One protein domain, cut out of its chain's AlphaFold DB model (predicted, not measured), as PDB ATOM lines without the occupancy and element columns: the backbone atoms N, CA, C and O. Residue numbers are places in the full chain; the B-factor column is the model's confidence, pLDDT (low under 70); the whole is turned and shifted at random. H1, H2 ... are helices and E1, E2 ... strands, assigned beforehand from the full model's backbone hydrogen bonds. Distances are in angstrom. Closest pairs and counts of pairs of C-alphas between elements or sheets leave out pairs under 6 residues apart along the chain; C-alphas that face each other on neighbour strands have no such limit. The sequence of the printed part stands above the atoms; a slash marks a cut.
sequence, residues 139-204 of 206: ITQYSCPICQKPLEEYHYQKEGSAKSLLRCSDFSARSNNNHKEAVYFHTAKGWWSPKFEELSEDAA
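What this domain is: This is residues 139 to 204 of the 206 residues of an uncharacterized protein of Aliterella atlantica CENA595 (UniProt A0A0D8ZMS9). One antiparallel sheet of six strands curls like part of a barrel but does not close: its edges E1 and E6 stay apart, with the last short helix, H3, in the gap between them. The long hairpin of E2 and E3 reaches out of this body, and its tip, residues 157 to 162, sticks out; two short helices, H1 and H2, lie toward the hairpin's other end, between E3 and E4 along the chain. The printed part has 66 residues with three named helices and six named strands, in the order E1 E2 E3 H1 H2 E4 E5 E6 H3, and the sheet's order is E1 E2 E3 E4 E5 E6. The class is mixed, helices and strands; the whole is compact, with a radius of gyration of the C-alphas of 11.4 A and spans of 31 by 27 by 21 A.

Where its parts are: E1 is residues 139 to 143, 9.9 A long, beginning at C-alpha 139 (13.189, 0.968, -41.948). E2, residues 150 to 158, is 24.6 A long, and E3, residues 161 to 168, is 22.7 A long; C-alpha 158 is at (30.053, 3.183, -27.705). H1 is residues 171 to 174 and H2 residues 177 to 181. E4 is residues 184 to 187, E5 residues 190 to 193, 10.2 A long, and E6 residues 197 to 199. H3, residues 201 to 204, ends at C-alpha 204 (4.002, -2.707, -34.348).

How they stand to each other: E1 E2 E3 and E4 E5 E6 are two meanders, each strand the antiparallel neighbour of the one before. The sheet is strongly twisted. In the hairpin E1 and E2, N 140 and O 151 are 2.8 A apart, within hydrogen-bond range. In the hairpin E2 and E3, N 154 and O 165 are 2.8 A apart. E3, of the one meander, and E4, of the other, are antiparallel neighbours, with N 166 and O 184 at 2.8 A, within hydrogen-bond range. E4 and E5 have N 185 and O 192 at 2.7 A, and E5 and E6 have N 199 and O 191 at 2.8 A. H2 only grazes the sheet with residues 179 to 181, and H3 with residues 201 to 204. The closest C-alphas of E1 and H3, those of Tyr 142 and Ala 204, are 5.7 A apart. H1 is not on the sheet; it is close to H2 but not clearly touching, the closest C-alphas being those of Arg 174 and Lys 180, 6.2 A apart. H2 has 0 of 1 O i to N i+4 pairs within range and 2 of 2 O i to N i+3 pairs; H1 and H3 are too short for an O i to N i+4 pair.

The domain as a whole: The C-alphas of Gln 148 and Gly 160 are the two farthest apart, 32.7 A. The printed part has no cut and no long link. Mean pLDDT of the printed part is 81.1, and residues 200 to 204 are under 70.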
ATOM      1  N   ILE A 139      14.441   0.317 -42.304       79.62
ATOM      2  CA  ILE A 139      13.189   0.968 -41.948       79.62
ATOM      3  C   ILE A 139      12.395  -0.063 -41.155       79.62
ATOM      4  O   ILE A 139      12.118  -1.157 -41.643       79.62
ATOM      5  N   THR A 140      12.080   0.281 -39.919       82.25
ATOM      6  CA  THR A 140      11.290  -0.559 -39.027       82.25
ATOM      7  C   THR A 140       9.806  -0.247 -39.183       82.25
ATOM      8  O   THR A 140       9.419   0.799 -39.705       82.25
ATOM      9  N   GLN A 141       8.969  -1.156 -38.695       80.88
ATOM     10  CA  GLN A 141       7.515  -0.988 -38.616       80.88
ATOM     11  C   GLN A 141       7.067   0.022 -37.545       80.88
ATOM     12  O   GLN A 141       5.883   0.322 -37.439       80.88
ATOM     13  N   TYR A 142       7.991   0.544 -36.736       83.25
ATOM     14  CA  TYR A 142       7.667   1.467 -35.657       83.25
ATOM     15  C   TYR A 142       7.528   2.896 -36.172       83.25
ATOM     16  O   TYR A 142       8.414   3.412 -36.857       83.25
ATOM     17  N   SER A 143       6.442   3.564 -35.798       86.31
ATOM     18  CA  SER A 143       6.154   4.941 -36.205       86.31
ATOM     19  C   SER A 143       6.750   5.956 -35.228       86.31
ATOM     20  O   SER A 143       6.686   5.800 -34.011       86.31
ATOM     21  N   CYS A 144       7.326   7.038 -35.755       83.81
ATOM     22  CA  CYS A 144       7.850   8.130 -34.942       83.81
ATOM     23  C   CYS A 144       6.701   8.836 -34.199       83.81
ATOM     24  O   CYS A 144       5.783   9.325 -34.860       83.81
ATOM     25  N   PRO A 145       6.770   9.020 -32.868       82.88
ATOM     26  CA  PRO A 145       5.683   9.633 -32.096       82.88
ATOM     27  C   PRO A 145       5.432  11.114 -32.430       82.88
ATOM     28  O   PRO A 145       4.430  11.680 -32.009       82.88
ATOM     29  N   ILE A 146       6.334  11.763 -33.177       84.31
ATOM     30  CA  ILE A 146       6.242  13.194 -33.508       84.31
ATOM     31  C   ILE A 146       5.701  13.419 -34.918       84.31
ATOM     32  O   ILE A 146       4.869  14.295 -35.123       84.31
ATOM     33  N   CYS A 147       6.195  12.666 -35.902       83.88
ATOM     34  CA  CYS A 147       5.851  12.884 -37.311       83.88
ATOM     35  C   CYS A 147       5.230  11.663 -37.993       83.88
ATOM     36  O   CYS A 147       5.042  11.702 -39.204       83.88
ATOM     37  N   GLN A 148       4.996  10.571 -37.256       82.19
ATOM     38  CA  GLN A 148       4.413   9.298 -37.712       82.19
ATOM     39  C   GLN A 148       5.166   8.573 -38.839       82.19
ATOM     40  O   GLN A 148       4.810   7.465 -39.214       82.19
ATOM     41  N   LYS A 149       6.251   9.152 -39.356       83.50
ATOM     42  CA  LYS A 149       7.157   8.486 -40.295       83.50
ATOM     43  C   LYS A 149       7.827   7.286 -39.624       83.50
ATOM     44  O   LYS A 149       8.099   7.355 -38.423       83.50
ATOM     45  N   PRO A 150       8.160   6.233 -40.382       85.69
ATOM     46  CA  PRO A 150       8.768   5.047 -39.806       85.69
ATOM     47  C   PRO A 150      10.148   5.368 -39.223       85.69
ATOM     48  O   PRO A 150      10.866   6.255 -39.707       85.69
ATOM     49  N   LEU A 151      10.515   4.657 -38.167       87.12
ATOM     50  CA  LEU A 151      11.816   4.759 -37.524       87.12
ATOM     51  C   LEU A 151      12.832   3.887 -38.273       87.12
ATOM     52  O   LEU A 151      12.527   2.766 -38.673       87.12
ATOM     53  N   GLU A 152      14.046   4.397 -38.461       88.38
ATOM     54  CA  GLU A 152      15.191   3.640 -38.969       88.38
ATOM     55  C   GLU A 152      16.054   3.132 -37.808       88.38
ATOM     56  O   GLU A 152      16.309   3.865 -36.844       88.38
ATOM     57  N   GLU A 153      16.543   1.897 -37.921       89.12
ATOM     58  CA  GLU A 153      17.533   1.356 -36.993       89.12
ATOM     59  C   GLU A 153      18.947   1.827 -37.356       89.12
ATOM     60  O   GLU A 153      19.427   1.685 -38.484       89.12
ATOM     61  N   TYR A 154      19.633   2.405 -36.373       86.31
ATOM     62  CA  TYR A 154      20.988   2.915 -36.478       86.31
ATOM     63  C   TYR A 154      21.915   2.205 -35.495       86.31
ATOM     64  O   TYR A 154      21.812   2.355 -34.275       86.31
ATOM     65  N   HIS A 155      22.871   1.479 -36.061       84.38
ATOM     66  CA  HIS A 155      23.909   0.772 -35.329       84.38
ATOM     67  C   HIS A 155      25.109   1.698 -35.098       84.38
ATOM     68  O   HIS A 155      25.618   2.327 -36.028       84.38
ATOM     69  N   TYR A 156      25.576   1.783 -33.856       81.62
ATOM     70  CA  TYR A 156      26.733   2.580 -33.460       81.62
ATOM     71  C   TYR A 156      27.573   1.847 -32.415       81.62
ATOM     72  O   TYR A 156      27.119   0.919 -31.754       81.62
ATOM     73  N   GLN A 157      28.825   2.261 -32.251       80.25
ATOM     74  CA  GLN A 157      29.713   1.715 -31.229       80.25
ATOM     75  C   GLN A 157      29.927   2.757 -30.135       80.25
ATOM     76  O   GLN A 157      30.290   3.899 -30.417       80.25
ATOM     77  N   LYS A 158      29.722   2.364 -28.877       77.31
ATOM     78  CA  LYS A 158      30.053   3.183 -27.705       77.31
ATOM     79  C   LYS A 158      30.786   2.302 -26.705       77.31
ATOM     80  O   LYS A 158      30.295   1.228 -26.375       77.31
ATOM     81  N   GLU A 159      31.953   2.758 -26.250       73.00
ATOM     82  CA  GLU A 159      32.788   2.042 -25.265       73.00
ATOM     83  C   GLU A 159      33.223   0.633 -25.724       73.00
ATOM     84  O   GLU A 159      33.407  -0.265 -24.915       73.00
ATOM     85  N   GLY A 160      33.387   0.425 -27.036       78.56
ATOM     86  CA  GLY A 160      33.765  -0.877 -27.609       78.56
ATOM     87  C   GLY A 160      32.604  -1.861 -27.787       78.56
ATOM     88  O   GLY A 160      32.775  -2.874 -28.458       78.56
ATOM     89  N   SER A 161      31.413  -1.536 -27.281       77.56
ATOM     90  CA  SER A 161      30.202  -2.341 -27.455       77.56
ATOM     91  C   SER A 161      29.361  -1.830 -28.625       77.56
ATOM     92  O   SER A 161      29.128  -0.623 -28.761       77.56
ATOM     93  N   ALA A 162      28.880  -2.754 -29.461       82.38
ATOM     94  CA  ALA A 162      27.892  -2.461 -30.494       82.38
ATOM     95  C   ALA A 162      26.530  -2.180 -29.840       82.38
ATOM     96  O   ALA A 162      26.056  -2.957 -29.013       82.38
ATOM     97  N   LYS A 163      25.923  -1.048 -30.189       86.25
ATOM     98  CA  LYS A 163      24.608  -0.609 -29.724       86.25
ATOM     99  C   LYS A 163      23.741  -0.265 -30.926       86.25
ATOM    100  O   LYS A 163      24.240   0.242 -31.928       86.25
ATOM    101  N   SER A 164      22.441  -0.467 -30.777       88.44
ATOM    102  CA  SER A 164      21.444  -0.066 -31.768       88.44
ATOM    103  C   SER A 164      20.503   0.970 -31.169       88.44
ATOM    104  O   SER A 164      20.205   0.942 -29.969       88.44
ATOM    105  N   LEU A 165      20.066   1.921 -31.992       90.19
ATOM    106  CA  LEU A 165      19.009   2.867 -31.649       90.19
ATOM    107  C   LEU A 165      18.023   3.026 -32.806       90.19
ATOM    108  O   LEU A 165      18.424   2.960 -33.964       90.19
ATOM    109  N   LEU A 166      16.759   3.290 -32.498       89.75
ATOM    110  CA  LEU A 166      15.752   3.726 -33.457       89.75
ATOM    111  C   LEU A 166      15.687   5.247 -33.469       89.75
ATOM    112  O   LEU A 166      15.620   5.891 -32.419       89.75
ATOM    113  N   ARG A 167      15.673   5.829 -34.665       89.69
ATOM    114  CA  ARG A 167      15.512   7.273 -34.880       89.69
ATOM    115  C   ARG A 167      14.628   7.534 -36.090       89.69
ATOM    116  O   ARG A 167      14.428   6.651 -36.908       89.69
ATOM    117  N   CYS A 168      14.114   8.751 -36.236       88.06
ATOM    118  CA  CYS A 168      13.291   9.095 -37.397       88.06
ATOM    119  C   CYS A 168      14.051   8.890 -38.722       88.06
ATOM    120  O   CYS A 168      15.195   9.338 -38.854       88.06
ATOM    121  N   SER A 169      13.397   8.246 -39.695       86.06
ATOM    122  CA  SER A 169      13.913   8.056 -41.061       86.06
ATOM    123  C   SER A 169      14.176   9.381 -41.785       86.06
ATOM    124  O   SER A 169      15.133   9.518 -42.550       86.06
ATOM    125  N   ASP A 170      13.373  10.406 -41.511       81.75
ATOM    126  CA  ASP A 170      13.526  11.710 -42.144       81.75
ATOM    127  C   ASP A 170      14.770  12.455 -41.624       81.75
ATOM    128  O   ASP A 170      14.915  12.762 -40.438       81.75
ATOM    129  N   PHE A 171      15.699  12.760 -42.536       80.00
ATOM    130  CA  PHE A 171      16.916  13.516 -42.237       80.00
ATOM    131  C   PHE A 171      16.636  14.937 -41.748       80.00
ATOM    132  O   PHE A 171      17.256  15.376 -40.779       80.00
ATOM    133  N   SER A 172      15.677  15.629 -42.357       79.44
ATOM    134  CA  SER A 172      15.336  17.008 -41.995       79.44
ATOM    135  C   SER A 172      14.615  17.075 -40.649       79.44
ATOM    136  O   SER A 172      14.787  18.022 -39.885       79.44
ATOM    137  N   ALA A 173      13.843  16.039 -40.315       78.00
ATOM    138  CA  ALA A 173      13.182  15.944 -39.021       78.00
ATOM    139  C   ALA A 173      14.199  15.770 -37.881       78.00
ATOM    140  O   ALA A 173      14.053  16.401 -36.837       78.00
ATOM    141  N   ARG A 174      15.274  14.993 -38.092       77.25
ATOM    142  CA  ARG A 174      16.313  14.704 -37.081       77.25
ATOM    143  C   ARG A 174      17.048  15.934 -36.543       77.25
ATOM    144  O   ARG A 174      17.548  15.887 -35.420       77.25
ATOM    145  N   SER A 175      17.139  17.025 -37.304       78.94
ATOM    146  CA  SER A 175      17.775  18.255 -36.808       78.94
ATOM    147  C   SER A 175      16.928  18.997 -35.772       78.94
ATOM    148  O   SER A 175      17.481  19.754 -34.971       78.94
ATOM    149  N   ASN A 176      15.614  18.761 -35.748       82.81
ATOM    150  CA  ASN A 176      14.699  19.422 -34.823       82.81
ATOM    151  C   ASN A 176      14.856  18.863 -33.405       82.81
ATOM    152  O   ASN A 176      14.983  17.655 -33.212       82.81
ATOM    153  N   ASN A 177      14.787  19.736 -32.397       80.75
ATOM    154  CA  ASN A 177      14.984  19.335 -30.999       80.75
ATOM    155  C   ASN A 177      13.969  18.284 -30.531       80.75
ATOM    156  O   ASN A 177      14.361  17.340 -29.856       80.75
ATOM    157  N   ASN A 178      12.714  18.366 -30.983       79.88
ATOM    158  CA  ASN A 178      11.693  17.373 -30.646       79.88
ATOM    159  C   ASN A 178      12.113  15.963 -31.109       79.88
ATOM    160  O   ASN A 178      12.020  15.002 -30.353       79.88
ATOM    161  N   HIS A 179      12.651  15.836 -32.327       80.12
ATOM    162  CA  HIS A 179      13.070  14.547 -32.890       80.12
ATOM    163  C   HIS A 179      14.367  13.997 -32.299       80.12
ATOM    164  O   HIS A 179      14.599  12.794 -32.402       80.12
ATOM    165  N   LYS A 180      15.200  14.834 -31.667       79.81
ATOM    166  CA  LYS A 180      16.373  14.352 -30.919       79.81
ATOM    167  C   LYS A 180      15.971  13.547 -29.687       79.81
ATOM    168  O   LYS A 180      16.726  12.678 -29.267       79.81
ATOM    169  N   GLU A 181      14.800  13.836 -29.128       79.88
ATOM    170  CA  GLU A 181      14.269  13.145 -27.953       79.88
ATOM    171  C   GLU A 181      13.416  11.925 -28.331       79.88
ATOM    172  O   GLU A 181      13.286  11.003 -27.532       79.88
ATOM    173  N   ALA A 182      12.887  11.866 -29.561       82.94
ATOM    174  CA  ALA A 182      12.208  10.687 -30.115       82.94
ATOM    175  C   ALA A 182      13.209   9.656 -30.657       82.94
ATOM    176  O   ALA A 182      13.211   9.309 -31.842       82.94
ATOM    177  N   VAL A 183      14.086   9.203 -29.764       87.88
ATOM    178  CA  VAL A 183      15.091   8.171 -30.010       87.88
ATOM    179  C   VAL A 183      14.891   7.050 -28.999       87.88
ATOM    180  O   VAL A 183      14.737   7.322 -27.807       87.88
ATOM    181  N   TYR A 184      14.928   5.807 -29.475       89.25
ATOM    182  CA  TYR A 184      14.836   4.612 -28.636       89.25
ATOM    183  C   TYR A 184      16.146   3.843 -28.698       89.25
ATOM    184  O   TYR A 184      16.713   3.664 -29.768       89.25
ATOM    185  N   PHE A 185      16.635   3.375 -27.564       89.12
ATOM    186  CA  PHE A 185      17.850   2.585 -27.440       89.12
ATOM    187  C   PHE A 185      17.490   1.117 -27.254       89.12
ATOM    188  O   PHE A 185      16.544   0.798 -26.535       89.12
ATOM    189  N   HIS A 186      18.254   0.223 -27.876       87.25
ATOM    190  CA  HIS A 186      18.074  -1.208 -27.677       87.25
ATOM    191  C   HIS A 186      18.584  -1.612 -26.288       87.25
ATOM    192  O   HIS A 186      19.760  -1.410 -25.964       87.25
ATOM    193  N   THR A 187      17.708  -2.183 -25.469       85.88
ATOM    194  CA  THR A 187      18.015  -2.708 -24.133       85.88
ATOM    195  C   THR A 187      17.631  -4.187 -24.051       85.88
ATOM    196  O   THR A 187      16.985  -4.716 -24.949       85.88
ATOM    197  N   ALA A 188      17.997  -4.875 -22.965       80.19
ATOM    198  CA  ALA A 188      17.655  -6.290 -22.776       80.19
ATOM    199  C   ALA A 188      16.136  -6.565 -22.712       80.19
ATOM    200  O   ALA A 188      15.725  -7.703 -22.905       80.19
ATOM    201  N   LYS A 189      15.319  -5.539 -22.436       78.44
ATOM    202  CA  LYS A 189      13.850  -5.620 -22.376       78.44
ATOM    203  C   LYS A 189      13.158  -5.146 -23.661       78.44
ATOM    204  O   LYS A 189      11.936  -5.124 -23.708       78.44
ATOM    205  N   GLY A 190      13.925  -4.749 -24.679       85.31
ATOM    206  CA  GLY A 190      13.413  -4.152 -25.912       85.31
ATOM    207  C   GLY A 190      13.842  -2.695 -26.093       85.31
ATOM    208  O   GLY A 190      14.856  -2.243 -25.547       85.31
ATOM    209  N   TRP A 191      13.086  -1.958 -26.902       88.06
ATOM    210  CA  TRP A 191      13.374  -0.569 -27.261       88.06
ATOM    211  C   TRP A 191      12.919   0.396 -26.166       88.06
ATOM    212  O   TRP A 191      11.753   0.400 -25.791       88.06
ATOM    213  N   TRP A 192      13.820   1.254 -25.681       90.12
ATOM    214  CA  TRP A 192      13.527   2.189 -24.591       90.12
ATOM    215  C   TRP A 192      13.963   3.619 -24.906       90.12
ATOM    216  O   TRP A 192      15.091   3.850 -25.344       90.12
ATOM    217  N   SER A 193      13.097   4.598 -24.641       87.38
ATOM    218  CA  SER A 193      13.399   6.024 -24.765       87.38
ATOM    219  C   SER A 193      13.305   6.741 -23.412       87.38
ATOM    220  O   SER A 193      12.343   6.520 -22.679       87.38
ATOM    221  N   PRO A 194      14.214   7.686 -23.100       84.19
ATOM    222  CA  PRO A 194      14.107   8.513 -21.896       84.19
ATOM    223  C   PRO A 194      12.816   9.334 -21.801       84.19
ATOM    224  O   PRO A 194      12.393   9.670 -20.701       84.19
ATOM    225  N   LYS A 195      12.225   9.705 -22.945       83.88
ATOM    226  CA  LYS A 195      11.045  10.581 -23.006       83.88
ATOM    227  C   LYS A 195       9.746   9.829 -23.284       83.88
ATOM    228  O   LYS A 195       8.689  10.277 -22.860       83.88
ATOM    229  N   PHE A 196       9.830   8.727 -24.025       79.94
ATOM    230  CA  PHE A 196       8.671   7.979 -24.522       79.94
ATOM    231  C   PHE A 196       8.591   6.547 -23.971       79.94
ATOM    232  O   PHE A 196       7.824   5.750 -24.495       79.94
ATOM    233  N   GLU A 197       9.386   6.238 -22.941       82.94
ATOM    234  CA  GLU A 197       9.408   4.956 -22.224       82.94
ATOM    235  C   GLU A 197       9.658   3.733 -23.134       82.94
ATOM    236  O   GLU A 197      10.379   3.832 -24.134       82.94
ATOM    237  N   GLU A 198       9.181   2.552 -22.726       82.31
ATOM    238  CA  GLU A 198       9.351   1.288 -23.450       82.31
ATOM    239  C   GLU A 198       8.407   1.226 -24.659       82.31
ATOM    240  O   GLU A 198       7.207   1.475 -24.557       82.31
ATOM    241  N   LEU A 199       8.957   0.878 -25.823       76.00
ATOM    242  CA  LEU A 199       8.181   0.631 -27.029       76.00
ATOM    243  C   LEU A 199       7.754  -0.843 -27.023       76.00
ATOM    244  O   LEU A 199       8.543  -1.721 -27.379       76.00
ATOM    245  N   SER A 200       6.527  -1.121 -26.581       62.91
ATOM    246  CA  SER A 200       5.972  -2.479 -26.590       62.91
ATOM    247  C   SER A 200       5.983  -3.060 -28.007       62.91
ATOM    248  O   SER A 200       5.631  -2.369 -28.967       62.91
ATOM    249  N   GLU A 201       6.324  -4.344 -28.151       58.78
ATOM    250  CA  GLU A 201       6.259  -5.059 -29.439       58.78
ATOM    251  C   GLU A 201       4.851  -5.018 -30.065       58.78
ATOM    252  O   GLU A 201       4.715  -5.096 -31.284       58.78
ATOM    253  N   ASP A 202       3.814  -4.780 -29.257       51.81
ATOM    254  CA  ASP A 202       2.421  -4.637 -29.691       51.81
ATOM    255  C   ASP A 202       2.117  -3.325 -30.435       51.81
ATOM    256  O   ASP A 202       1.144  -3.254 -31.185       51.81
ATOM    257  N   ALA A 203       2.962  -2.293 -30.314       52.03
ATOM    258  CA  ALA A 203       2.804  -1.042 -31.066       52.03
ATOM    259  C   ALA A 203       3.192  -1.179 -32.556       52.03
ATOM    260  O   ALA A 203       3.076  -0.227 -33.323       52.03
ATOM    261  N   ALA A 204       3.653  -2.364 -32.971       46.09
ATOM    262  CA  ALA A 204       4.002  -2.707 -34.348       46.09
ATOM    263  C   ALA A 204       2.799  -3.041 -35.256       46.09
ATOM    264  O   ALA A 204       2.991  -3.322 -36.439       46.09
TER     265      ALA A 204